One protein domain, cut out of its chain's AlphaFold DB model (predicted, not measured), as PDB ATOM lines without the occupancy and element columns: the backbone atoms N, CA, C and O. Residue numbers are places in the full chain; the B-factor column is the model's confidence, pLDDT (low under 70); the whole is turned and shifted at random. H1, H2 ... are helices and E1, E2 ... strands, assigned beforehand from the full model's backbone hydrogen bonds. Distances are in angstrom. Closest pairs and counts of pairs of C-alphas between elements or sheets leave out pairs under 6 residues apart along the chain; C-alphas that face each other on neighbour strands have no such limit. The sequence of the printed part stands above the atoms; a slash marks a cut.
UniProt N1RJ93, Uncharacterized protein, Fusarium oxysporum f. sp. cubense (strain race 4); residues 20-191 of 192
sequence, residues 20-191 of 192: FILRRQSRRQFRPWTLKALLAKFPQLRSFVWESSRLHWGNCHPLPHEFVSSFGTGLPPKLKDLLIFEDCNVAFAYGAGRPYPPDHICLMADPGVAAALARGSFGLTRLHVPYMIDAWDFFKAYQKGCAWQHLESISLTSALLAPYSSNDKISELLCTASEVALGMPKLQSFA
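AT A GLANCE: This is residues 20 to 191 of the 192 residues of an uncharacterized protein of Fusarium oxysporum f. sp. cubense (strain race 4) (UniProt N1RJ93). The chain is wound in stacked turns as a short solenoid: six parallel strands, E1 to E6, make a one-sheet wall along one side, and H1, H2, H4, H5 and H6 follow one another in a curved row along the other. H3 sits beyond the end of E3, apart from H1, H2, H4, H5 and H6, and the long link after it, residues 96 to 110, leads from there back to H4 in the row. The printed part has 172 residues with six named helices and six named strands, in the order E1 H1 E2 H2 E3 H3 H4 E4 H5 E5 H6 E6; the sheet's order is E1 E2 E3 E4 E5 E6. The class is mixed, helices and strands, with under half of the residues in named elements. The whole is compact, with a radius of gyration of the C-alphas of 16.3 A, and flat, spanning 49 by 47 by 24 A.

IN THESE COORDINATES: The strands are E1, residues 20 to 22, beginning at C-alpha 20 (106.923, 147.198, 67.225); E2, residues 47 to 53, 19.7 A long; E3, residues 81 to 87, 19.3 A; E4, residues 126 to 128; E5, residues 153 to 155; and E6, residues 189 to 191, ending at C-alpha 191 (106.708, 129.374, 82.252). The helices are H1, residues 32 to 39, 10.6 A; H2, residues 63 to 73, 16.2 A; H3, residues 90 to 95; H4, residues 111 to 120, 14.3 A; H5, residues 135 to 140; and H6, residues 167 to 182, 22.8 A, beginning at C-alpha 167 (97.385, 114.250, 88.002).

HOW THE PARTS SIT: E1 and E6 are the sheet's edge strands. N 22 and O 49 are 2.8 A apart between E1 and E2, N 50 and O 83 2.8 A between E2 and E3, N 84 and O 128 2.8 A between E3 and E4, N 155 and O 127 2.9 A between E4 and E5, and N 191 and O 154 2.9 A between E5 and E6, each within hydrogen-bond range. Five strand-helix-strand units, parallel neighbour strands with one or more helices between, have right-handed crossovers: E1, H1, E2; E2, H2, E3; E3, H3 H4, E4; E4, H5, E5; and E5, H6, E6. H2 only grazes the sheet, with residues 63 to 68; H6, only just on it with 5 pairs of C-alphas within 10 A, grazes it with residues 177 to 181. H1 touches H2, closest at the C-alphas of Pro 32 and Phe 67, 4.5 A, at a steep tilt of 59 degrees. H2 touches H4, closest at the C-alphas of Gly 72 and Ala 116, 4.2 A, at a steep tilt of 48 degrees. H4 touches H5, closest at the C-alphas of Ala 114 and Phe 138, 4.7 A, only just about perpendicular at 72 degrees. H6 touches H5 with residues 173 to 180 alone, closest at the C-alphas of Trp 136 and Leu 173, 6.4 A. H3 touches no helix. Every O i to N i+4 pair is within hydrogen-bond range in H1, H3, H4, H5 and H6; in H2, 4 of 7 are.

THE WHOLE: The two C-alphas farthest apart, those of Gly 97 and Gly 145, are 49.9 A apart. The printed part has no cut. The links H3 to H4, H5 to E5 and E5 to H6 are long. The mean pLDDT of the printed part is 79.4; 49 residues are under 70, namely residues 25 to 29, 53 to 66, 71 to 74, 87 to 109 and 144 to 146.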
ATOM      1  N   PHE A  20     108.294 146.762  67.447       94.12
ATOM      2  CA  PHE A  20     106.923 147.198  67.225       94.12
ATOM      3  C   PHE A  20     106.023 146.623  68.317       94.12
ATOM      4  O   PHE A  20     106.105 145.437  68.632       94.12
ATOM      5  N   ILE A  21     105.212 147.484  68.931       92.50
ATOM      6  CA  ILE A  21     104.390 147.142  70.093       92.50
ATOM      7  C   ILE A  21     102.962 147.603  69.822       92.50
ATOM      8  O   ILE A  21     102.702 148.799  69.690       92.50
ATOM      9  N   LEU A  22     102.033 146.656  69.798       87.75
ATOM     10  CA  LEU A  22     100.599 146.903  69.808       87.75
ATOM     11  C   LEU A  22     100.076 146.624  71.212       87.75
ATOM     12  O   LEU A  22      99.842 145.476  71.577       87.75
ATOM     13  N   ARG A  23      99.934 147.688  72.008       83.75
ATOM     14  CA  ARG A  23      99.479 147.591  73.399       83.75
ATOM     15  C   ARG A  23      97.961 147.461  73.498       83.75
ATOM     16  O   ARG A  23      97.214 147.990  72.665       83.75
ATOM     17  N   ARG A  24      97.516 146.891  74.619       74.81
ATOM     18  CA  ARG A  24      96.103 146.652  74.972       74.81
ATOM     19  C   ARG A  24      95.225 147.915  74.969       74.81
ATOM     20  O   ARG A  24      94.004 147.824  74.878       74.81
ATOM     21  N   GLN A  25      95.834 149.101  75.041       66.44
ATOM     22  CA  GLN A  25      95.150 150.402  75.089       66.44
ATOM     23  C   GLN A  25      94.195 150.635  73.912       66.44
ATOM     24  O   GLN A  25      93.210 151.351  74.060       66.44
ATOM     25  N   SER A  26      94.455 150.018  72.757       58.88
ATOM     26  CA  SER A  26      93.638 150.237  71.567       58.88
ATOM     27  C   SER A  26      92.279 149.529  71.598       58.88
ATOM     28  O   SER A  26      91.425 149.921  70.807       58.88
ATOM     29  N   ARG A  27      92.056 148.525  72.479       67.00
ATOM     30  CA  ARG A  27      90.821 147.699  72.540       67.00
ATOM     31  C   ARG A  27      90.283 147.324  71.144       67.00
ATOM     32  O   ARG A  27      89.081 147.251  70.912       67.00
ATOM     33  N   ARG A  28      91.185 147.138  70.180       66.81
ATOM     34  CA  ARG A  28      90.872 146.890  68.774       66.81
ATOM     35  C   ARG A  28      91.521 145.585  68.366       66.81
ATOM     36  O   ARG A  28      92.692 145.349  68.654       66.81
ATOM     37  N   GLN A  29      90.751 144.768  67.664       68.81
ATOM     38  CA  GLN A  29      91.284 143.616  66.959       68.81
ATOM     39  C   GLN A  29      91.736 144.055  65.569       68.81
ATOM     40  O   GLN A  29      91.056 144.825  64.887       68.81
ATOM     41  N   PHE A  30      92.902 143.570  65.157       74.12
ATOM     42  CA  PHE A  30      93.418 143.751  63.808       74.12
ATOM     43  C   PHE A  30      93.253 142.445  63.052       74.12
ATOM     44  O   PHE A  30      93.480 141.369  63.605       74.12
ATOM     45  N   ARG A  31      92.873 142.533  61.777       75.19
ATOM     46  CA  ARG A  31      92.818 141.337  60.942       75.19
ATOM     47  C   ARG A  31      94.238 140.785  60.742       75.19
ATOM     48  O   ARG A  31      95.153 141.583  60.508       75.19
ATOM     49  N   PRO A  32      94.436 139.456  60.769       74.75
ATOM     50  CA  PRO A  32      95.750 138.820  60.651       74.75
ATOM     51  C   PRO A  32      96.576 139.302  59.461       74.75
ATOM     52  O   PRO A  32      97.745 139.653  59.601       74.75
ATOM     53  N   TRP A  33      95.955 139.379  58.284       75.94
ATOM     54  CA  TRP A  33      96.625 139.807  57.057       75.94
ATOM     55  C   TRP A  33      97.025 141.281  57.082       75.94
ATOM     56  O   TRP A  33      98.061 141.631  56.526       75.94
ATOM     57  N   THR A  34      96.253 142.143  57.753       81.94
ATOM     58  CA  THR A  34      96.627 143.549  57.951       81.94
ATOM     59  C   THR A  34      97.898 143.637  58.784       81.94
ATOM     60  O   THR A  34      98.818 144.367  58.423       81.94
ATOM     61  N   LEU A  35      97.974 142.862  59.868       83.19
ATOM     62  CA  LEU A  35      99.151 142.836  60.724       83.19
ATOM     63  C   LEU A  35     100.356 142.233  59.992       83.19
ATOM     64  O   LEU A  35     101.428 142.825  60.008       83.19
ATOM     65  N   LYS A  36     100.177 141.128  59.260       83.00
ATOM     66  CA  LYS A  36     101.235 140.530  58.429       83.00
ATOM     67  C   LYS A  36     101.766 141.513  57.381       83.00
ATOM     68  O   LYS A  36     102.977 141.680  57.261       83.00
ATOM     69  N   ALA A  37     100.873 142.200  56.666       85.44
ATOM     70  CA  ALA A  37     101.247 143.210  55.678       85.44
ATOM     71  C   ALA A  37     101.993 144.393  56.313       85.44
ATOM     72  O   ALA A  37     102.943 144.899  55.723       85.44
ATOM     73  N   LEU A  38     101.603 144.807  57.522       88.38
ATOM     74  CA  LEU A  38     102.292 145.852  58.276       88.38
ATOM     75  C   LEU A  38     103.695 145.409  58.709       88.38
ATOM     76  O   LEU A  38     104.659 146.131  58.474       88.38
ATOM     77  N   LEU A  39     103.831 144.217  59.299       89.56
ATOM     78  CA  LEU A  39     105.126 143.691  59.744       89.56
ATOM     79  C   LEU A  39     106.100 143.491  58.575       89.56
ATOM     80  O   LEU A  39     107.298 143.714  58.741       89.56
ATOM     81  N   ALA A  40     105.597 143.157  57.383       89.12
ATOM     82  CA  ALA A  40     106.405 143.073  56.165       89.12
ATOM     83  C   ALA A  40     107.060 144.413  55.775       89.12
ATOM     84  O   ALA A  40     108.063 144.418  55.069       89.12
ATOM     85  N   LYS A  41     106.544 145.552  56.259       92.44
ATOM     86  CA  LYS A  41     107.141 146.880  56.044       92.44
ATOM     87  C   LYS A  41     108.269 147.210  57.019       92.44
ATOM     88  O   LYS A  41     108.887 148.262  56.878       92.44
ATOM     89  N   PHE A  42     108.576 146.334  57.975       94.62
ATOM     90  CA  PHE A  42     109.638 146.529  58.965       94.62
ATOM     91  C   PHE A  42     110.776 145.513  58.749       94.62
ATOM     92  O   PHE A  42     110.918 144.560  59.517       94.62
ATOM     93  N   PRO A  43     111.642 145.697  57.732       94.12
ATOM     94  CA  PRO A  43     112.644 144.691  57.351       94.12
ATOM     95  C   PRO A  43     113.732 144.447  58.414       94.12
ATOM     96  O   PRO A  43     114.479 143.471  58.339       94.12
ATOM     97  N   GLN A  44     113.853 145.332  59.407       96.12
ATOM     98  CA  GLN A  44     114.809 145.214  60.517       96.12
ATOM     99  C   GLN A  44     114.135 144.855  61.846       96.12
ATOM    100  O   GLN A  44     114.771 144.981  62.896       96.12
ATOM    101  N   LEU A  45     112.873 144.419  61.818       96.75
ATOM    102  CA  LEU A  45     112.129 144.074  63.020       96.75
ATOM    103  C   LEU A  45     112.780 142.896  63.750       96.75
ATOM    104  O   LEU A  45     112.960 141.818  63.189       96.75
ATOM    105  N   ARG A  46     113.114 143.118  65.021       97.19
ATOM    106  CA  ARG A  46     113.708 142.129  65.930       97.19
ATOM    107  C   ARG A  46     112.773 141.747  67.065       97.19
ATOM    108  O   ARG A  46     112.870 140.637  67.567       97.19
ATOM    109  N   SER A  47     111.875 142.642  67.460       97.25
ATOM    110  CA  SER A  47     110.949 142.414  68.564       97.25
ATOM    111  C   SER A  47     109.544 142.830  68.166       97.25
ATOM    112  O   SER A  47     109.325 143.963  67.723       97.25
ATOM    113  N   PHE A  48     108.598 141.912  68.329       93.88
ATOM    114  CA  PHE A  48     107.188 142.172  68.110       93.88
ATOM    115  C   PHE A  48     106.394 141.818  69.360       93.88
ATOM    116  O   PHE A  48     106.510 140.716  69.894       93.88
ATOM    117  N   VAL A  49     105.598 142.779  69.817       91.94
ATOM    118  CA  VAL A  49     104.726 142.634  70.975       91.94
ATOM    119  C   VAL A  49     103.302 142.948  70.547       91.94
ATOM    120  O   VAL A  49     103.033 144.038  70.041       91.94
ATOM    121  N   TRP A  50     102.390 142.017  70.789       87.81
ATOM    122  CA  TRP A  50     100.967 142.196  70.568       87.81
ATOM    123  C   TRP A  50     100.182 141.794  71.807       87.81
ATOM    124  O   TRP A  50     100.128 140.630  72.184       87.81
ATOM    125  N   GLU A  51      99.555 142.775  72.436       84.44
ATOM    126  CA  GLU A  51      98.627 142.577  73.542       84.44
ATOM    127  C   GLU A  51      97.202 142.661  72.977       84.44
ATOM    128  O   GLU A  51      96.610 143.744  72.885       84.44
ATOM    129  N   SER A  52      96.673 141.522  72.532       75.00
ATOM    130  CA  SER A  52      95.314 141.415  72.003       75.00
ATOM    131  C   SER A  52      94.281 141.449  73.134       75.00
ATOM    132  O   SER A  52      94.516 140.976  74.247       75.00
ATOM    133  N   SER A  53      93.101 141.994  72.839       69.19
ATOM    134  CA  SER A  53      91.956 141.981  73.747       69.19
ATOM    135  C   SER A  53      90.870 141.061  73.186       69.19
ATOM    136  O   SER A  53      90.422 141.263  72.048       69.19
ATOM    137  N   ARG A  54      90.408 140.086  73.987       61.91
ATOM    138  CA  ARG A  54      89.166 139.343  73.711       61.91
ATOM    139  C   ARG A  54      87.976 140.256  73.976       61.91
ATOM    140  O   ARG A  54      87.333 140.200  75.018       61.91
ATOM    141  N   LEU A  55      87.683 141.144  73.036       55.34
ATOM    142  CA  LEU A  55      86.393 141.820  73.030       55.34
ATOM    143  C   LEU A  55      85.444 140.953  72.221       55.34
ATOM    144  O   LEU A  55      85.588 140.832  71.008       55.34
ATOM    145  N   HIS A  56      84.472 140.356  72.908       51.34
ATOM    146  CA  HIS A  56      83.341 139.644  72.313       51.34
ATOM    147  C   HIS A  56      82.392 140.641  71.615       51.34
ATOM    148  O   HIS A  56      81.230 140.814  72.006       51.34
ATOM    149  N   TRP A  57      82.895 141.371  70.618       41.50
ATOM    150  CA  TRP A  57      82.076 142.192  69.732       41.50
ATOM    151  C   TRP A  57      81.634 141.346  68.543       41.50
ATOM    152  O   TRP A  57      82.347 141.221  67.553       41.50
ATOM    153  N   GLY A  58      80.436 140.767  68.652       44.47
ATOM    154  CA  GLY A  58      79.825 139.970  67.587       44.47
ATOM    155  C   GLY A  58      80.593 138.683  67.280       44.47
ATOM    156  O   GLY A  58      81.529 138.329  67.989       44.47
ATOM    157  N   ASN A  59      80.186 137.991  66.215       40.94
ATOM    158  CA  ASN A  59      80.753 136.732  65.709       40.94
ATOM    159  C   ASN A  59      82.203 136.875  65.181       40.94
ATOM    160  O   ASN A  59      82.568 136.261  64.181       40.94
ATOM    161  N   CYS A  60      83.030 137.722  65.797       45.03
ATOM    162  CA  CYS A  60      84.445 137.828  65.491       45.03
ATOM    163  C   CYS A  60      85.120 136.518  65.910       45.03
ATOM    164  O   CYS A  60      85.322 136.250  67.094       45.03
ATOM    165  N   HIS A  61      85.404 135.699  64.900       50.94
ATOM    166  CA  HIS A  61      86.211 134.487  64.943       50.94
ATOM    167  C   HIS A  61      87.524 134.671  65.729       50.94
ATOM    168  O   HIS A  61      87.947 135.807  65.960       50.94
ATOM    169  N   PRO A  62      88.208 133.573  66.099       56.47
ATOM    170  CA  PRO A  62      89.543 133.591  66.704       56.47
ATOM    171  C   PRO A  62      90.633 134.187  65.773       56.47
ATOM    172  O   PRO A  62      91.566 133.505  65.356       56.47
ATOM    173  N   LEU A  63      90.552 135.488  65.462       61.56
ATOM    174  CA  LEU A  63      91.498 136.235  64.620       61.56
ATOM    175  C   LEU A  63      92.952 136.103  65.109       61.56
ATOM    176  O   LEU A  63      93.843 135.942  64.278       61.56
ATOM    177  N   PRO A  64      93.254 136.118  66.422       63.50
ATOM    178  CA  PRO A  64      94.629 135.924  66.876       63.50
ATOM    179  C   PRO A  64      95.180 134.538  66.538       63.50
ATOM    180  O   PRO A  64      96.354 134.428  66.200       63.50
ATOM    181  N   HIS A  65      94.339 133.502  66.520       68.12
ATOM    182  CA  HIS A  65      94.756 132.144  66.168       68.12
ATOM    183  C   HIS A  65      95.081 132.027  64.677       68.12
ATOM    184  O   HIS A  65      96.090 131.426  64.318       68.12
ATOM    185  N   GLU A  66      94.305 132.679  63.805       68.94
ATOM    186  CA  GLU A  66      94.640 132.799  62.380       68.94
ATOM    187  C   GLU A  66      95.974 133.532  62.172       68.94
ATOM    188  O   GLU A  66      96.800 133.125  61.352       68.94
ATOM    189  N   PHE A  67      96.237 134.590  62.940       71.19
ATOM    190  CA  PHE A  67      97.522 135.280  62.875       71.19
ATOM    191  C   PHE A  67      98.675 134.394  63.352       71.19
ATOM    192  O   PHE A  67      99.693 134.311  62.663       71.19
ATOM    193  N   VAL A  68      98.498 133.668  64.458       71.25
ATOM    194  CA  VAL A  68      99.498 132.711  64.941       71.25
ATOM    195  C   VAL A  68      99.734 131.596  63.917       71.25
ATOM    196  O   VAL A  68     100.883 131.254  63.638       71.25
ATOM    197  N   SER A  69      98.676 131.102  63.266       70.88
ATOM    198  CA  SER A  69      98.770 130.093  62.201       70.88
ATOM    199  C   SER A  69      99.631 130.575  61.032       70.88
ATOM    200  O   SER A  69     100.423 129.819  60.464       70.88
ATOM    201  N   SER A  70      99.560 131.876  60.728       70.88
ATOM    202  CA  SER A  70     100.335 132.482  59.652       70.88
ATOM    203  C   SER A  70     101.843 132.466  59.924       70.88
ATOM    204  O   SER A  70     102.621 132.516  58.971       70.88
ATOM    205  N   PHE A  71     102.283 132.294  61.175       68.69
ATOM    206  CA  PHE A  71     103.704 132.128  61.488       68.69
ATOM    207  C   PHE A  71     104.284 130.792  61.040       68.69
ATOM    208  O   PHE A  71     105.490 130.721  60.804       68.69
ATOM    209  N   GLY A  72     103.447 129.777  60.803       62.72
ATOM    210  CA  GLY A  72     103.878 128.564  60.104       62.72
ATOM    211  C   GLY A  72     104.387 128.838  58.689       62.72
ATOM    212  O   GLY A  72     105.211 128.087  58.182       62.72
ATOM    213  N   THR A  73     103.934 129.936  58.069       65.62
ATOM    214  CA  THR A  73     104.390 130.390  56.740       65.62
ATOM    215  C   THR A  73     105.610 131.318  56.798       65.62
ATOM    216  O   THR A  73     106.054 131.800  55.759       65.62
ATOM    217  N   GLY A  74     106.155 131.561  57.995       66.81
ATOM    218  CA  GLY A  74     107.374 132.338  58.222       66.81
ATOM    219  C   GLY A  74     107.151 133.606  59.050       66.81
ATOM    220  O   GLY A  74     106.269 134.419  58.768       66.81
ATOM    221  N   LEU A  75     107.993 133.785  60.068       78.81
ATOM    222  CA  LEU A  75     108.162 135.038  60.806       78.81
ATOM    223  C   LEU A  75     109.053 136.011  60.014       78.81
ATOM    224  O   LEU A  75     109.830 135.569  59.164       78.81
ATOM    225  N   PRO A  76     109.011 137.329  60.302       85.56
ATOM    226  CA  PRO A  76     110.023 138.250  59.797       85.56
ATOM    227  C   PRO A  76     111.430 137.693  60.085       85.56
ATOM    228  O   PRO A  76     111.710 137.314  61.223       85.56
ATOM    229  N   PRO A  77     112.339 137.646  59.097       85.00
ATOM    230  CA  PRO A  77     113.555 136.825  59.169       85.00
ATOM    231  C   PRO A  77     114.537 137.258  60.265       85.00
ATOM    232  O   PRO A  77     115.366 136.472  60.715       85.00
ATOM    233  N   LYS A  78     114.461 138.520  60.703       93.19
ATOM    234  CA  LYS A  78     115.307 139.078  61.767       93.19
ATOM    235  C   LYS A  78     114.635 139.081  63.137       93.19
ATOM    236  O   LYS A  78     115.249 139.563  64.091       93.19
ATOM    237  N   LEU A  79     113.408 138.565  63.241       94.12
ATOM    238  CA  LEU A  79     112.684 138.520  64.499       94.12
ATOM    239  C   LEU A  79     113.413 137.601  65.483       94.12
ATOM    240  O   LEU A  79     113.853 136.507  65.136       94.12
ATOM    241  N   LYS A  80     113.559 138.085  66.712       96.44
ATOM    242  CA  LYS A  80     114.173 137.383  67.842       96.44
ATOM    243  C   LYS A  80     113.226 137.285  69.023       96.44
ATOM    244  O   LYS A  80     113.247 136.273  69.713       96.44
ATOM    245  N   ASP A  81     112.355 138.273  69.192       97.00
ATOM    246  CA  ASP A  81     111.389 138.288  70.280       97.00
ATOM    247  C   ASP A  81     109.977 138.341  69.730       97.00
ATOM    248  O   ASP A  81     109.623 139.265  68.986       97.00
ATOM    249  N   LEU A  82     109.167 137.383  70.155       94.25
ATOM    250  CA  LEU A  82     107.743 137.360  69.893       94.25
ATOM    251  C   LEU A  82     107.000 137.294  71.221       94.25
ATOM    252  O   LEU A  82     107.154 136.333  71.974       94.25
ATOM    253  N   LEU A  83     106.183 138.309  71.489       93.12
ATOM    254  CA  LEU A  83     105.222 138.292  72.582       93.12
ATOM    255  C   LEU A  83     103.829 138.514  72.012       93.12
ATOM    256  O   LEU A  83     103.557 139.574  71.452       93.12
ATOM    257  N   ILE A  84     102.953 137.529  72.155       87.88
ATOM    258  CA  ILE A  84     101.531 137.662  71.857       87.88
ATOM    259  C   ILE A  84     100.779 137.253  73.100       87.88
ATOM    260  O   ILE A  84     100.716 136.083  73.453       87.88
ATOM    261  N   PHE A  85     100.225 138.239  73.775       81.50
ATOM    262  CA  PHE A  85      99.408 138.012  74.942       81.50
ATOM    263  C   PHE A  85      97.962 138.269  74.566       81.50
ATOM    264  O   PHE A  85      97.645 139.322  74.004       81.50
ATOM    265  N   GLU A  86      97.089 137.336  74.910       74.81
ATOM    266  CA  GLU A  86      95.661 137.566  74.831       74.81
ATOM    267  C   GLU A  86      95.039 137.598  76.224       74.81
ATOM    268  O   GLU A  86      95.217 136.697  77.039       74.81
ATOM    269  N   ASP A  87      94.292 138.669  76.486       68.44
ATOM    270  CA  ASP A  87      93.588 138.850  77.746       68.44
ATOM    271  C   ASP A  87      92.343 137.950  77.804       68.44
ATOM    272  O   ASP A  87      91.325 138.241  77.169       68.44
ATOM    273  N   CYS A  88      92.437 136.861  78.570       60.47
ATOM    274  CA  CYS A  88      91.321 135.974  78.896       60.47
ATOM    275  C   CYS A  88      90.559 136.393  80.167       60.47
ATOM    276  O   CYS A  88      89.876 135.556  80.753       60.47
ATOM    277  N   ASN A  89      90.666 137.641  80.646       59.75
ATOM    278  CA  ASN A  89      89.977 138.057  81.868       59.75
ATOM    279  C   ASN A  89      88.443 137.959  81.733       59.75
ATOM    280  O   ASN A  89      87.758 138.863  81.244       59.75
ATOM    281  N   VAL A  90      87.913 136.845  82.236       54.34
ATOM    282  CA  VAL A  90      86.496 136.469  82.221       54.34
ATOM    283  C   VAL A  90      85.613 137.403  83.051       54.34
ATOM    284  O   VAL A  90      84.414 137.499  82.789       54.34
ATOM    285  N   ALA A  91      86.182 138.155  84.002       53.84
ATOM    286  CA  ALA A  91      85.418 139.086  84.834       53.84
ATOM    287  C   ALA A  91      84.809 140.231  84.004       53.84
ATOM    288  O   ALA A  91      83.716 140.710  84.304       53.84
ATOM    289  N   PHE A  92      85.476 140.634  82.915       52.75
ATOM    290  CA  PHE A  92      84.933 141.629  81.991       52.75
ATOM    291  C   PHE A  92      83.757 141.076  81.171       52.75
ATOM    292  O   PHE A  92      82.779 141.787  80.943       52.75
ATOM    293  N   ALA A  93      83.817 139.803  80.763       52.75
ATOM    294  CA  ALA A  93      82.718 139.144  80.056       52.75
ATOM    295  C   ALA A  93      81.476 138.983  80.952       52.75
ATOM    296  O   ALA A  93      80.354 139.196  80.485       52.75
ATOM    297  N   TYR A  94      81.682 138.702  82.244       50.22
ATOM    298  CA  TYR A  94      80.616 138.604  83.245       50.22
ATOM    299  C   TYR A  94      79.887 139.940  83.458       50.22
ATOM    300  O   TYR A  94      78.658 139.993  83.403       50.22
ATOM    301  N   GLY A  95      80.628 141.048  83.597       55.16
ATOM    302  CA  GLY A  95      80.042 142.392  83.715       55.16
ATOM    303  C   GLY A  95      79.249 142.848  82.480       55.16
ATOM    304  O   GLY A  95      78.452 143.777  82.575       55.16
ATOM    305  N   ALA A  96      79.438 142.187  81.333       58.22
ATOM    306  CA  ALA A  96      78.734 142.461  80.081       58.22
ATOM    307  C   ALA A  96      77.501 141.559  79.839       58.22
ATOM    308  O   ALA A  96      76.910 141.632  78.760       58.22
ATOM    309  N   GLY A  97      77.112 140.710  80.803       53.38
ATOM    310  CA  GLY A  97      75.857 139.945  80.762       53.38
ATOM    311  C   GLY A  97      75.796 138.833  79.709       53.38
ATOM    312  O   GLY A  97      74.708 138.493  79.246       53.38
ATOM    313  N   ARG A  98      76.940 138.275  79.284       55.28
ATOM    314  CA  ARG A  98      76.966 137.187  78.290       55.28
ATOM    315  C   ARG A  98      76.950 135.798  78.951       55.28
ATOM    316  O   ARG A  98      77.665 135.604  79.933       55.28
ATOM    317  N   PRO A  99      76.177 134.832  78.412       48.72
ATOM    318  CA  PRO A  99      76.136 133.469  78.932       48.72
ATOM    319  C   PRO A  99      77.491 132.772  78.765       48.72
ATOM    320  O   PRO A  99      78.150 132.890  77.731       48.72
ATOM    321  N   TYR A 100      77.889 132.060  79.816       52.50
ATOM    322  CA  TYR A 100      79.108 131.260  79.912       52.50
ATOM    323  C   TYR A 100      79.112 130.140  78.852       52.50
ATOM    324  O   TYR A 100      78.151 129.370  78.808       52.50
ATOM    325  N   PRO A 101      80.175 129.948  78.050       49.69
ATOM    326  CA  PRO A 101      80.548 128.604  77.636       49.69
ATOM    327  C   PRO A 101      81.082 127.878  78.887       49.69
ATOM    328  O   PRO A 101      81.978 128.417  79.536       49.69
ATOM    329  N   PRO A 102      80.549 126.704  79.261       43.69
ATOM    330  CA  PRO A 102      80.929 125.990  80.487       43.69
ATOM    331  C   PRO A 102      82.402 125.548  80.534       43.69
ATOM    332  O   PRO A 102      82.913 125.232  81.607       43.69
ATOM    333  N   ASP A 103      83.114 125.585  79.409       45.56
ATOM    334  CA  ASP A 103      84.496 125.134  79.342       45.56
ATOM    335  C   ASP A 103      85.454 126.289  79.651       45.56
ATOM    336  O   ASP A 103      85.746 127.158  78.830       45.56
ATOM    337  N   HIS A 104      85.943 126.273  80.889       45.31
ATOM    338  CA  HIS A 104      86.864 127.218  81.532       45.31
ATOM    339  C   HIS A 104      88.267 127.321  80.904       45.31
ATOM    340  O   HIS A 104      89.205 127.813  81.532       45.31
ATOM    341  N   ILE A 105      88.442 126.875  79.671       49.09
ATOM    342  CA  ILE A 105      89.720 126.881  78.978       49.09
ATOM    343  C   ILE A 105      89.573 127.936  77.889       49.09
ATOM    344  O   ILE A 105      88.701 127.811  77.030       49.09
ATOM    345  N   CYS A 106      90.385 129.003  77.935       52.78
ATOM    346  CA  CYS A 106      90.557 129.893  76.782       52.78
ATOM    347  C   CYS A 106      90.593 129.005  75.544       52.78
ATOM    348  O   CYS A 106      91.448 128.134  75.520       52.78
ATOM    349  N   LEU A 107      89.657 129.161  74.600       55.50
ATOM    350  CA  LEU A 107      89.634 128.411  73.338       55.50
ATOM    351  C   LEU A 107      91.061 128.383  72.773       55.50
ATOM    352  O   LEU A 107      91.501 129.386  72.212       55.50
ATOM    353  N   MET A 108      91.816 127.318  73.048       63.78
ATOM    354  CA  MET A 108      93.211 127.224  72.642       63.78
ATOM    355  C   MET A 108      93.195 126.982  71.139       63.78
ATOM    356  O   MET A 108      92.232 126.418  70.611       63.78
ATOM    357  N   ALA A 109      94.213 127.471  70.427       62.09
ATOM    358  CA  ALA A 109      94.257 127.272  68.984       62.09
ATOM    359  C   ALA A 109      94.153 125.791  68.623       62.09
ATOM    360  O   ALA A 109      94.581 124.927  69.384       62.09
ATOM    361  N   ASP A 110      93.680 125.537  67.406       70.88
ATOM    362  CA  ASP A 110      93.825 124.243  66.754       70.88
ATOM    363  C   ASP A 110      95.269 123.699  66.917       70.88
ATOM    364  O   ASP A 110      96.228 124.465  66.744       70.88
ATOM    365  N   PRO A 111      95.461 122.399  67.221       79.00
ATOM    366  CA  PRO A 111      96.787 121.799  67.398       79.00
ATOM    367  C   PRO A 111      97.755 122.062  66.233       79.00
ATOM    368  O   PRO A 111      98.966 122.206  66.433       79.00
ATOM    369  N   GLY A 112      97.240 122.191  65.005       79.81
ATOM    370  CA  GLY A 112      98.022 122.539  63.824       79.81
ATOM    371  C   GLY A 112      98.661 123.927  63.912       79.81
ATOM    372  O   GLY A 112      99.784 124.116  63.433       79.81
ATOM    373  N   VAL A 113      98.007 124.881  64.580       81.56
ATOM    374  CA  VAL A 113      98.528 126.235  64.829       81.56
ATOM    375  C   VAL A 113      99.679 126.208  65.829       81.56
ATOM    376  O   VAL A 113     100.704 126.852  65.592       81.56
ATOM    377  N   ALA A 114      99.551 125.434  66.909       85.75
ATOM    378  CA  ALA A 114     100.623 125.259  67.888       85.75
ATOM    379  C   ALA A 114     101.868 124.639  67.232       85.75
ATOM    380  O   ALA A 114     102.978 125.161  67.369       85.75
ATOM    381  N   ALA A 115     101.674 123.598  66.416       84.88
ATOM    382  CA  ALA A 115     102.757 122.949  65.684       84.88
ATOM    383  C   ALA A 115     103.401 123.865  64.623       84.88
ATOM    384  O   ALA A 115     104.621 123.852  64.428       84.88
ATOM    385  N   ALA A 116     102.596 124.672  63.928       83.81
ATOM    386  CA  ALA A 116     103.074 125.670  62.977       83.81
ATOM    387  C   ALA A 116     103.948 126.734  63.656       83.81
ATOM    388  O   ALA A 116     105.037 127.042  63.161       83.81
ATOM    389  N   LEU A 117     103.513 127.248  64.810       87.88
ATOM    390  CA  LEU A 117     104.292 128.206  65.589       87.88
ATOM    391  C   LEU A 117     105.589 127.591  66.121       87.88
ATOM    392  O   LEU A 117     106.639 128.236  66.063       87.88
ATOM    393  N   ALA A 118     105.542 126.345  66.596       89.81
ATOM    394  CA  ALA A 118     106.723 125.629  67.066       89.81
ATOM    395  C   ALA A 118     107.819 125.599  65.991       89.81
ATOM    396  O   ALA A 118     108.922 126.087  66.231       89.81
ATOM    397  N   ARG A 119     107.486 125.171  64.766       85.81
ATOM    398  CA  ARG A 119     108.436 125.157  63.637       85.81
ATOM    399  C   ARG A 119     108.916 126.555  63.244       85.81
ATOM    400  O   ARG A 119     110.096 126.746  62.962       85.81
ATOM    401  N   GLY A 120     108.018 127.539  63.241       86.00
ATOM    402  CA  GLY A 120     108.357 128.924  62.903       86.00
ATOM    403  C   GLY A 120     109.276 129.605  63.925       86.00
ATOM    404  O   GLY A 120     109.963 130.566  63.585       86.00
ATOM    405  N   SER A 121     109.321 129.113  65.166       90.00
ATOM    406  CA  SER A 121     109.991 129.781  66.290       90.00
ATOM    407  C   SER A 121     111.445 129.358  66.539       90.00
ATOM    408  O   SER A 121     112.082 129.911  67.432       90.00
ATOM    409  N   PHE A 122     112.025 128.448  65.747       88.25
ATOM    410  CA  PHE A 122     113.401 127.963  65.964       88.25
ATOM    411  C   PHE A 122     114.477 129.060  65.943       88.25
ATOM    412  O   PHE A 122     115.500 128.935  66.614       88.25
ATOM    413  N   GLY A 123     114.250 130.144  65.193       89.19
ATOM    414  CA  GLY A 123     115.171 131.283  65.105       89.19
ATOM    415  C   GLY A 123     115.031 132.325  66.223       89.19
ATOM    416  O   GLY A 123     115.809 133.293  66.228       89.19
ATOM    417  N   LEU A 124     114.051 132.162  67.120       94.12
ATOM    418  CA  LEU A 124     113.739 133.106  68.193       94.12
ATOM    419  C   LEU A 124     114.639 132.921  69.418       94.12
ATOM    420  O   LEU A 124     115.159 131.843  69.693       94.12
ATOM    421  N   THR A 125     114.772 134.012  70.165       97.19
ATOM    422  CA  THR A 125     115.422 134.088  71.474       97.19
ATOM    423  C   THR A 125     114.398 134.173  72.599       97.19
ATOM    424  O   THR A 125     114.608 133.601  73.665       97.19
ATOM    425  N   ARG A 126     113.257 134.834  72.374       97.62
ATOM    426  CA  ARG A 126     112.159 134.912  73.345       97.62
ATOM    427  C   ARG A 126     110.824 134.620  72.677       97.62
ATOM    428  O   ARG A 126     110.495 135.248  71.667       97.62
ATOM    429  N   LEU A 127     110.053 133.706  73.260       95.31
ATOM    430  CA  LEU A 127     108.716 133.340  72.800       95.31
ATOM    431  C   LEU A 127     107.729 133.364  73.968       95.31
ATOM    432  O   LEU A 127     107.771 132.514  74.847       95.31
ATOM    433  N   HIS A 128     106.794 134.303  73.951       94.50
ATOM    434  CA  HIS A 128     105.753 134.405  74.968       94.50
ATOM    435  C   HIS A 128     104.401 134.445  74.272       94.50
ATOM    436  O   HIS A 128     104.029 135.473  73.710       94.50
ATOM    437  N   VAL A 129     103.678 133.331  74.275       90.00
ATOM    438  CA  VAL A 129     102.359 133.228  73.629       90.00
ATOM    439  C   VAL A 129     101.301 132.594  74.545       90.00
ATOM    440  O   VAL A 129     100.587 131.679  74.125       90.00
ATOM    441  N   PRO A 130     101.197 133.037  75.814       86.62
ATOM    442  CA  PRO A 130     100.241 132.463  76.751       86.62
ATOM    443  C   PRO A 130      98.804 132.687  76.268       86.62
ATOM    444  O   PRO A 130      98.491 133.702  75.640       86.62
ATOM    445  N   TYR A 131      97.934 131.727  76.573       80.00
ATOM    446  CA  TYR A 131      96.513 131.679  76.215       80.00
ATOM    447  C   TYR A 131      96.200 131.630  74.712       80.00
ATOM    448  O   TYR A 131      95.030 131.613  74.330       80.00
ATOM    449  N   MET A 132      97.226 131.599  73.854       80.56
ATOM    450  CA  MET A 132      97.051 131.571  72.402       80.56
ATOM    451  C   MET A 132      97.078 130.168  71.824       80.56
ATOM    452  O   MET A 132      96.336 129.867  70.892       80.56
ATOM    453  N   ILE A 133      97.930 129.315  72.370       84.88
ATOM    454  CA  ILE A 133      98.122 127.935  71.943       84.88
ATOM    455  C   ILE A 133      98.240 127.052  73.179       84.88
ATOM    456  O   ILE A 133      98.644 127.531  74.240       84.88
ATOM    457  N   ASP A 134      97.923 125.769  73.025       88.12
ATOM    458  CA  ASP A 134      98.194 124.803  74.080       88.12
ATOM    459  C   ASP A 134      99.666 124.373  74.050       88.12
ATOM    460  O   ASP A 134     100.212 124.020  72.995       88.12
ATOM    461  N   ALA A 135     100.313 124.396  75.214       92.50
ATOM    462  CA  ALA A 135     101.694 123.958  75.360       92.50
ATOM    463  C   ALA A 135     101.876 122.476  74.997       92.50
ATOM    464  O   ALA A 135     102.884 122.122  74.391       92.50
ATOM    465  N   TRP A 136     100.889 121.624  75.293       90.81
ATOM    466  CA  TRP A 136     100.915 120.201  74.954       90.81
ATOM    467  C   TRP A 136     101.075 119.988  73.447       90.81
ATOM    468  O   TRP A 136     101.965 119.263  72.998       90.81
ATOM    469  N   ASP A 137     100.261 120.673  72.644       89.19
ATOM    470  CA  ASP A 137     100.315 120.551  71.188       89.19
ATOM    471  C   ASP A 137     101.557 121.223  70.590       89.19
ATOM    472  O   ASP A 137     102.107 120.741  69.598       89.19
ATOM    473  N   PHE A 138     102.056 122.287  71.223       91.12
ATOM    474  CA  PHE A 138     103.336 122.897  70.862       91.12
ATOM    475  C   PHE A 138     104.507 121.925  71.060       91.12
ATOM    476  O   PHE A 138     105.358 121.793  70.177       91.12
ATOM    477  N   PHE A 139     104.542 121.213  72.189       91.19
ATOM    478  CA  PHE A 139     105.613 120.271  72.511       91.19
ATOM    479  C   PHE A 139     105.629 119.047  71.603       91.19
ATOM    480  O   PHE A 139     106.710 118.583  71.257       91.19
ATOM    481  N   LYS A 140     104.479 118.570  71.119       87.56
ATOM    482  CA  LYS A 140     104.434 117.461  70.143       87.56
ATOM    483  C   LYS A 140     105.184 117.753  68.843       87.56
ATOM    484  O   LYS A 140     105.580 116.826  68.143       87.56
ATOM    485  N   ALA A 141     105.366 119.027  68.494       82.12
ATOM    486  CA  ALA A 141     106.136 119.418  67.317       82.12
ATOM    487  C   ALA A 141     107.658 119.376  67.542       82.12
ATOM    488  O   ALA A 141     108.419 119.593  66.595       82.12
ATOM    489  N   TYR A 142     108.113 119.107  68.769       82.38
ATOM    490  CA  TYR A 142     109.521 118.917  69.083       82.38
ATOM    491  C   TYR A 142     110.085 117.677  68.382       82.38
ATOM    492  O   TYR A 142     109.513 116.589  68.420       82.38
ATOM    493  N   GLN A 143     111.257 117.842  67.772       73.81
ATOM    494  CA  GLN A 143     112.053 116.754  67.215       73.81
ATOM    495  C   GLN A 143     113.445 116.792  67.850       73.81
ATOM    496  O   GLN A 143     114.102 117.839  67.861       73.81
ATOM    497  N   LYS A 144     113.891 115.647  68.387       65.75
ATOM    498  CA  LYS A 144     115.199 115.516  69.047       65.75
ATOM    499  C   LYS A 144     116.317 115.940  68.083       65.75
ATOM    500  O   LYS A 144     116.424 115.400  66.987       65.75
ATOM    501  N   GLY A 145     117.143 116.896  68.512       61.03
ATOM    502  CA  GLY A 145     118.355 117.332  67.806       61.03
ATOM    503  C   GLY A 145     118.267 118.640  67.007       61.03
ATOM    504  O   GLY A 145     119.315 119.138  66.603       61.03
ATOM    505  N   CYS A 146     117.082 119.236  66.796       59.97
ATOM    506  CA  CYS A 146     116.957 120.395  65.889       59.97
ATOM    507  C   CYS A 146     116.264 121.647  66.440       59.97
ATOM    508  O   CYS A 146     116.263 122.672  65.758       59.97
ATOM    509  N   ALA A 147     115.667 121.624  67.628       75.00
ATOM    510  CA  ALA A 147     114.782 122.721  68.008       75.00
ATOM    511  C   ALA A 147     115.472 123.771  68.903       75.00
ATOM    512  O   ALA A 147     116.274 123.437  69.764       75.00
ATOM    513  N   TRP A 148     115.171 125.056  68.672       90.25
ATOM    514  CA  TRP A 148     115.376 126.181  69.608       90.25
ATOM    515  C   TRP A 148     116.787 126.416  70.192       90.25
ATOM    516  O   TRP A 148     116.948 126.743  71.365       90.25
ATOM    517  N   GLN A 149     117.821 126.386  69.348       91.19
ATOM    518  CA  GLN A 149     119.232 126.601  69.739       91.19
ATOM    519  C   GLN A 149     119.554 127.984  70.339       91.19
ATOM    520  O   GLN A 149     120.641 128.217  70.877       91.19
ATOM    521  N   HIS A 150     118.641 128.939  70.194       94.00
ATOM    522  CA  HIS A 150     118.826 130.317  70.638       94.00
ATOM    523  C   HIS A 150     117.783 130.772  71.653       94.00
ATOM    524  O   HIS A 150     117.879 131.911  72.102       94.00
ATOM    525  N   LEU A 151     116.809 129.922  71.989       95.62
ATOM    526  CA  LEU A 151     115.701 130.300  72.852       95.62
ATOM    527  C   LEU A 151     116.180 130.378  74.304       95.62
ATOM    528  O   LEU A 151     116.690 129.409  74.859       95.62
ATOM    529  N   GLU A 152     116.028 131.557  74.896       97.56
ATOM    530  CA  GLU A 152     116.416 131.884  76.270       97.56
ATOM    531  C   GLU A 152     115.199 131.950  77.193       97.56
ATOM    532  O   GLU A 152     115.297 131.636  78.377       97.56
ATOM    533  N   SER A 153     114.035 132.338  76.667       98.06
ATOM    534  CA  SER A 153     112.806 132.396  77.452       98.06
ATOM    535  C   SER A 153     111.599 131.922  76.660       98.06
ATOM    536  O   SER A 153     111.403 132.323  75.506       98.06
ATOM    537  N   ILE A 154     110.786 131.086  77.308       96.38
ATOM    538  CA  ILE A 154     109.508 130.618  76.790       96.38
ATOM    539  C   ILE A 154     108.396 130.763  77.833       96.38
ATOM    540  O   ILE A 154     108.585 130.459  79.010       96.38
ATOM    541  N   SER A 155     107.224 131.226  77.398       95.44
ATOM    542  CA  SER A 155     105.997 131.219  78.198       95.44
ATOM    543  C   SER A 155     104.817 130.769  77.349       95.44
ATOM    544  O   SER A 155     104.499 131.398  76.334       95.44
ATOM    545  N   LEU A 156     104.191 129.678  77.780       92.62
ATOM    546  CA  LEU A 156     103.007 129.070  77.176       92.62
ATOM    547  C   LEU A 156     101.940 128.867  78.260       92.62
ATOM    548  O   LEU A 156     102.156 129.228  79.411       92.62
ATOM    549  N   THR A 157     100.799 128.303  77.879       90.06
ATOM    550  CA  THR A 157      99.744 127.847  78.795       90.06
ATOM    551  C   THR A 157      99.248 126.488  78.333       90.06
ATOM    552  O   THR A 157      99.243 126.230  77.130       90.06
ATOM    553  N   SER A 158      98.771 125.640  79.242       89.81
ATOM    554  CA  SER A 158      98.082 124.403  78.859       89.81
ATOM    555  C   SER A 158      96.752 124.252  79.577       89.81
ATOM    556  O   SER A 158      96.651 124.469  80.785       89.81
ATOM    557  N   ALA A 159      95.744 123.803  78.835       85.12
ATOM    558  CA  ALA A 159      94.469 123.349  79.366       85.12
ATOM    559  C   ALA A 159      94.637 122.217  80.391       85.12
ATOM    560  O   ALA A 159      93.831 122.086  81.312       85.12
ATOM    561  N   LEU A 160      95.709 121.424  80.275       87.94
ATOM    562  CA  LEU A 160      96.011 120.344  81.213       87.94
ATOM    563  C   LEU A 160      96.364 120.853  82.618       87.94
ATOM    564  O   LEU A 160      96.271 120.078  83.558       87.94
ATOM    565  N   LEU A 161      96.695 122.135  82.795       87.75
ATOM    566  CA  LEU A 161      96.920 122.737  84.116       87.75
ATOM    567  C   LEU A 161      95.636 123.303  84.749       87.75
ATOM    568  O   LEU A 161      95.688 123.914  85.816       87.75
ATOM    569  N   ALA A 162      94.474 123.111  84.114       81.69
ATOM    570  CA  ALA A 162      93.193 123.509  84.686       81.69
ATOM    571  C   ALA A 162      92.855 122.706  85.965       81.69
ATOM    572  O   ALA A 162      93.246 121.541  86.074       81.69
ATOM    573  N   PRO A 163      92.063 123.270  86.904       75.12
ATOM    574  CA  PRO A 163      91.814 122.675  88.226       75.12
ATOM    575  C   PRO A 163      91.250 121.245  88.245       75.12
ATOM    576  O   PRO A 163      91.361 120.567  89.260       75.12
ATOM    577  N   TYR A 164      90.625 120.793  87.155       79.25
ATOM    578  CA  TYR A 164      89.954 119.488  87.060       79.25
ATOM    579  C   TYR A 164      90.710 118.468  86.199       79.25
ATOM    580  O   TYR A 164      90.183 117.397  85.895       79.25
ATOM    581  N   SER A 165      91.930 118.791  85.777       82.44
ATOM    582  CA  SER A 165      92.777 117.860  85.036       82.44
ATOM    583  C   SER A 165      93.311 116.752  85.941       82.44
ATOM    584  O   SER A 165      93.584 116.964  87.119       82.44
ATOM    585  N   SER A 166      93.473 115.546  85.390       90.88
ATOM    586  CA  SER A 166      94.030 114.426  86.148       90.88
ATOM    587  C   SER A 166      95.522 114.623  86.426       90.88
ATOM    588  O   SER A 166      96.269 115.098  85.566       90.88
ATOM    589  N   ASN A 167      95.974 114.184  87.604       92.38
ATOM    590  CA  ASN A 167      97.385 114.250  88.002       92.38
ATOM    591  C   ASN A 167      98.313 113.530  87.011       92.38
ATOM    592  O   ASN A 167      99.426 113.996  86.776       92.38
ATOM    593  N   ASP A 168      97.848 112.442  86.392       93.94
ATOM    594  CA  ASP A 168      98.622 111.698  85.391       93.94
ATOM    595  C   ASP A 168      98.904 112.554  84.152       93.94
ATOM    596  O   ASP A 168     100.042 112.625  83.699       93.94
ATOM    597  N   LYS A 169      97.898 113.286  83.651       90.44
ATOM    598  CA  LYS A 169      98.052 114.185  82.495       90.44
ATOM    599  C   LYS A 169      98.931 115.389  82.821       90.44
ATOM    600  O   LYS A 169      99.710 115.826  81.979       90.44
ATOM    601  N   ILE A 170      98.817 115.924  84.038       92.69
ATOM    602  CA  ILE A 170      99.697 117.002  84.511       92.69
ATOM    603  C   ILE A 170     101.144 116.500  84.552       92.69
ATOM    604  O   ILE A 170     102.039 117.161  84.031       92.69
ATOM    605  N   SER A 171     101.368 115.311  85.114       95.25
ATOM    606  CA  SER A 171     102.697 114.695  85.181       95.25
ATOM    607  C   SER A 171     103.271 114.449  83.785       95.25
ATOM    608  O   SER A 171     104.424 114.784  83.530       95.25
ATOM    609  N   GLU A 172     102.452 113.954  82.855       94.81
ATOM    610  CA  GLU A 172     102.840 113.727  81.461       94.81
ATOM    611  C   GLU A 172     103.248 115.031  80.752       94.81
ATOM    612  O   GLU A 172     104.289 115.080  80.086       94.81
ATOM    613  N   LEU A 173     102.483 116.115  80.944       94.62
ATOM    614  CA  LEU A 173     102.827 117.447  80.435       94.62
ATOM    615  C   LEU A 173     104.175 117.922  80.986       94.62
ATOM    616  O   LEU A 173     105.010 118.396  80.215       94.62
ATOM    617  N   LEU A 174     104.392 117.810  82.299       95.62
ATOM    618  CA  LEU A 174     105.616 118.283  82.952       95.62
ATOM    619  C   LEU A 174     106.847 117.465  82.535       95.62
ATOM    620  O   LEU A 174     107.908 118.043  82.280       95.62
ATOM    621  N   CYS A 175     106.713 116.143  82.403       95.06
ATOM    622  CA  CYS A 175     107.766 115.288  81.851       95.06
ATOM    623  C   CYS A 175     108.097 115.686  80.408       95.06
ATOM    624  O   CYS A 175     109.261 115.914  80.084       95.06
ATOM    625  N   THR A 176     107.077 115.869  79.566       93.75
ATOM    626  CA  THR A 176     107.258 116.289  78.169       93.75
ATOM    627  C   THR A 176     107.931 117.662  78.077       93.75
ATOM    628  O   THR A 176     108.889 117.838  77.326       93.75
ATOM    629  N   ALA A 177     107.485 118.634  78.877       93.81
ATOM    630  CA  ALA A 177     108.098 119.959  78.949       93.81
ATOM    631  C   ALA A 177     109.578 119.878  79.353       93.81
ATOM    632  O   ALA A 177     110.415 120.581  78.783       93.81
ATOM    633  N   SER A 178     109.910 118.979  80.285       92.06
ATOM    634  CA  SER A 178     111.289 118.730  80.716       92.06
ATOM    635  C   SER A 178     112.146 118.170  79.577       92.06
ATOM    636  O   SER A 178     113.246 118.664  79.334       92.06
ATOM    637  N   GLU A 179     111.639 117.192  78.822       91.50
ATOM    638  CA  GLU A 179     112.345 116.637  77.658       91.50
ATOM    639  C   GLU A 179     112.580 117.676  76.556       91.50
ATOM    640  O   GLU A 179     113.648 117.712  75.939       91.50
ATOM    641  N   VAL A 180     111.592 118.540  76.317       91.94
ATOM    642  CA  VAL A 180     111.699 119.639  75.353       91.94
ATOM    643  C   VAL A 180     112.718 120.681  75.820       91.94
ATOM    644  O   VAL A 180     113.520 121.152  75.010       91.94
ATOM    645  N   ALA A 181     112.743 121.006  77.117       92.44
ATOM    646  CA  ALA A 181     113.701 121.946  77.700       92.44
ATOM    647  C   ALA A 181     115.155 121.481  77.533       92.44
ATOM    648  O   ALA A 181     116.030 122.306  77.275       92.44
ATOM    649  N   LEU A 182     115.421 120.168  77.593       90.88
ATOM    650  CA  LEU A 182     116.753 119.610  77.309       90.88
ATOM    651  C   LEU A 182     117.231 119.916  75.878       90.88
ATOM    652  O   LEU A 182     118.433 119.970  75.626       90.88
ATOM    653  N   GLY A 183     116.305 120.143  74.943       88.88
ATOM    654  CA  GLY A 183     116.604 120.576  73.579       88.88
ATOM    655  C   GLY A 183     116.923 122.069  73.438       88.88
ATOM    656  O   GLY A 183     117.291 122.496  72.347       88.88
ATOM    657  N   MET A 184     116.797 122.866  74.504       92.81
ATOM    658  CA  MET A 184     116.950 124.325  74.499       92.81
ATOM    659  C   MET A 184     118.206 124.739  75.294       92.81
ATOM    660  O   MET A 184     118.109 125.137  76.455       92.81
ATOM    661  N   PRO A 185     119.412 124.693  74.701       92.94
ATOM    662  CA  PRO A 185     120.673 124.809  75.447       92.94
ATOM    663  C   PRO A 185     120.917 126.179  76.098       92.94
ATOM    664  O   PRO A 185     121.798 126.307  76.945       92.94
ATOM    665  N   LYS A 186     120.184 127.218  75.689       96.06
ATOM    666  CA  LYS A 186     120.302 128.578  76.236       96.06
ATOM    667  C   LYS A 186     119.139 128.964  77.146       96.06
ATOM    668  O   LYS A 186     119.058 130.127  77.536       96.06
ATOM    669  N   LEU A 187     118.243 128.030  77.462       96.62
ATOM    670  CA  LEU A 187     117.033 128.330  78.209       96.62
ATOM    671  C   LEU A 187     117.365 128.804  79.626       96.62
ATOM    672  O   LEU A 187     118.082 128.144  80.371       96.62
ATOM    673  N   GLN A 188     116.819 129.957  79.990       97.50
ATOM    674  CA  GLN A 188     116.965 130.590  81.302       97.50
ATOM    675  C   GLN A 188     115.625 130.691  82.032       97.50
ATOM    676  O   GLN A 188     115.589 130.719  83.258       97.50
ATOM    677  N   SER A 189     114.517 130.769  81.292       97.06
ATOM    678  CA  SER A 189     113.181 130.922  81.865       97.06
ATOM    679  C   SER A 189     112.152 130.114  81.082       97.06
ATOM    680  O   SER A 189     112.025 130.260  79.866       97.06
ATOM    681  N   PHE A 190     111.402 129.283  81.801       95.69
ATOM    682  CA  PHE A 190     110.304 128.475  81.282       95.69
ATOM    683  C   PHE A 190     109.082 128.715  82.169       95.69
ATOM    684  O   PHE A 190     109.128 128.436  83.366       95.69
ATOM    685  N   ALA A 191     108.003 129.243  81.592       95.00
ATOM    686  CA  ALA A 191     106.708 129.374  82.252       95.00
ATOM    687  C   ALA A 191     105.612 128.588  81.508       95.00
ATOM    688  O   ALA A 191     105.561 128.607  80.272       95.00
TER     689      ALA A 191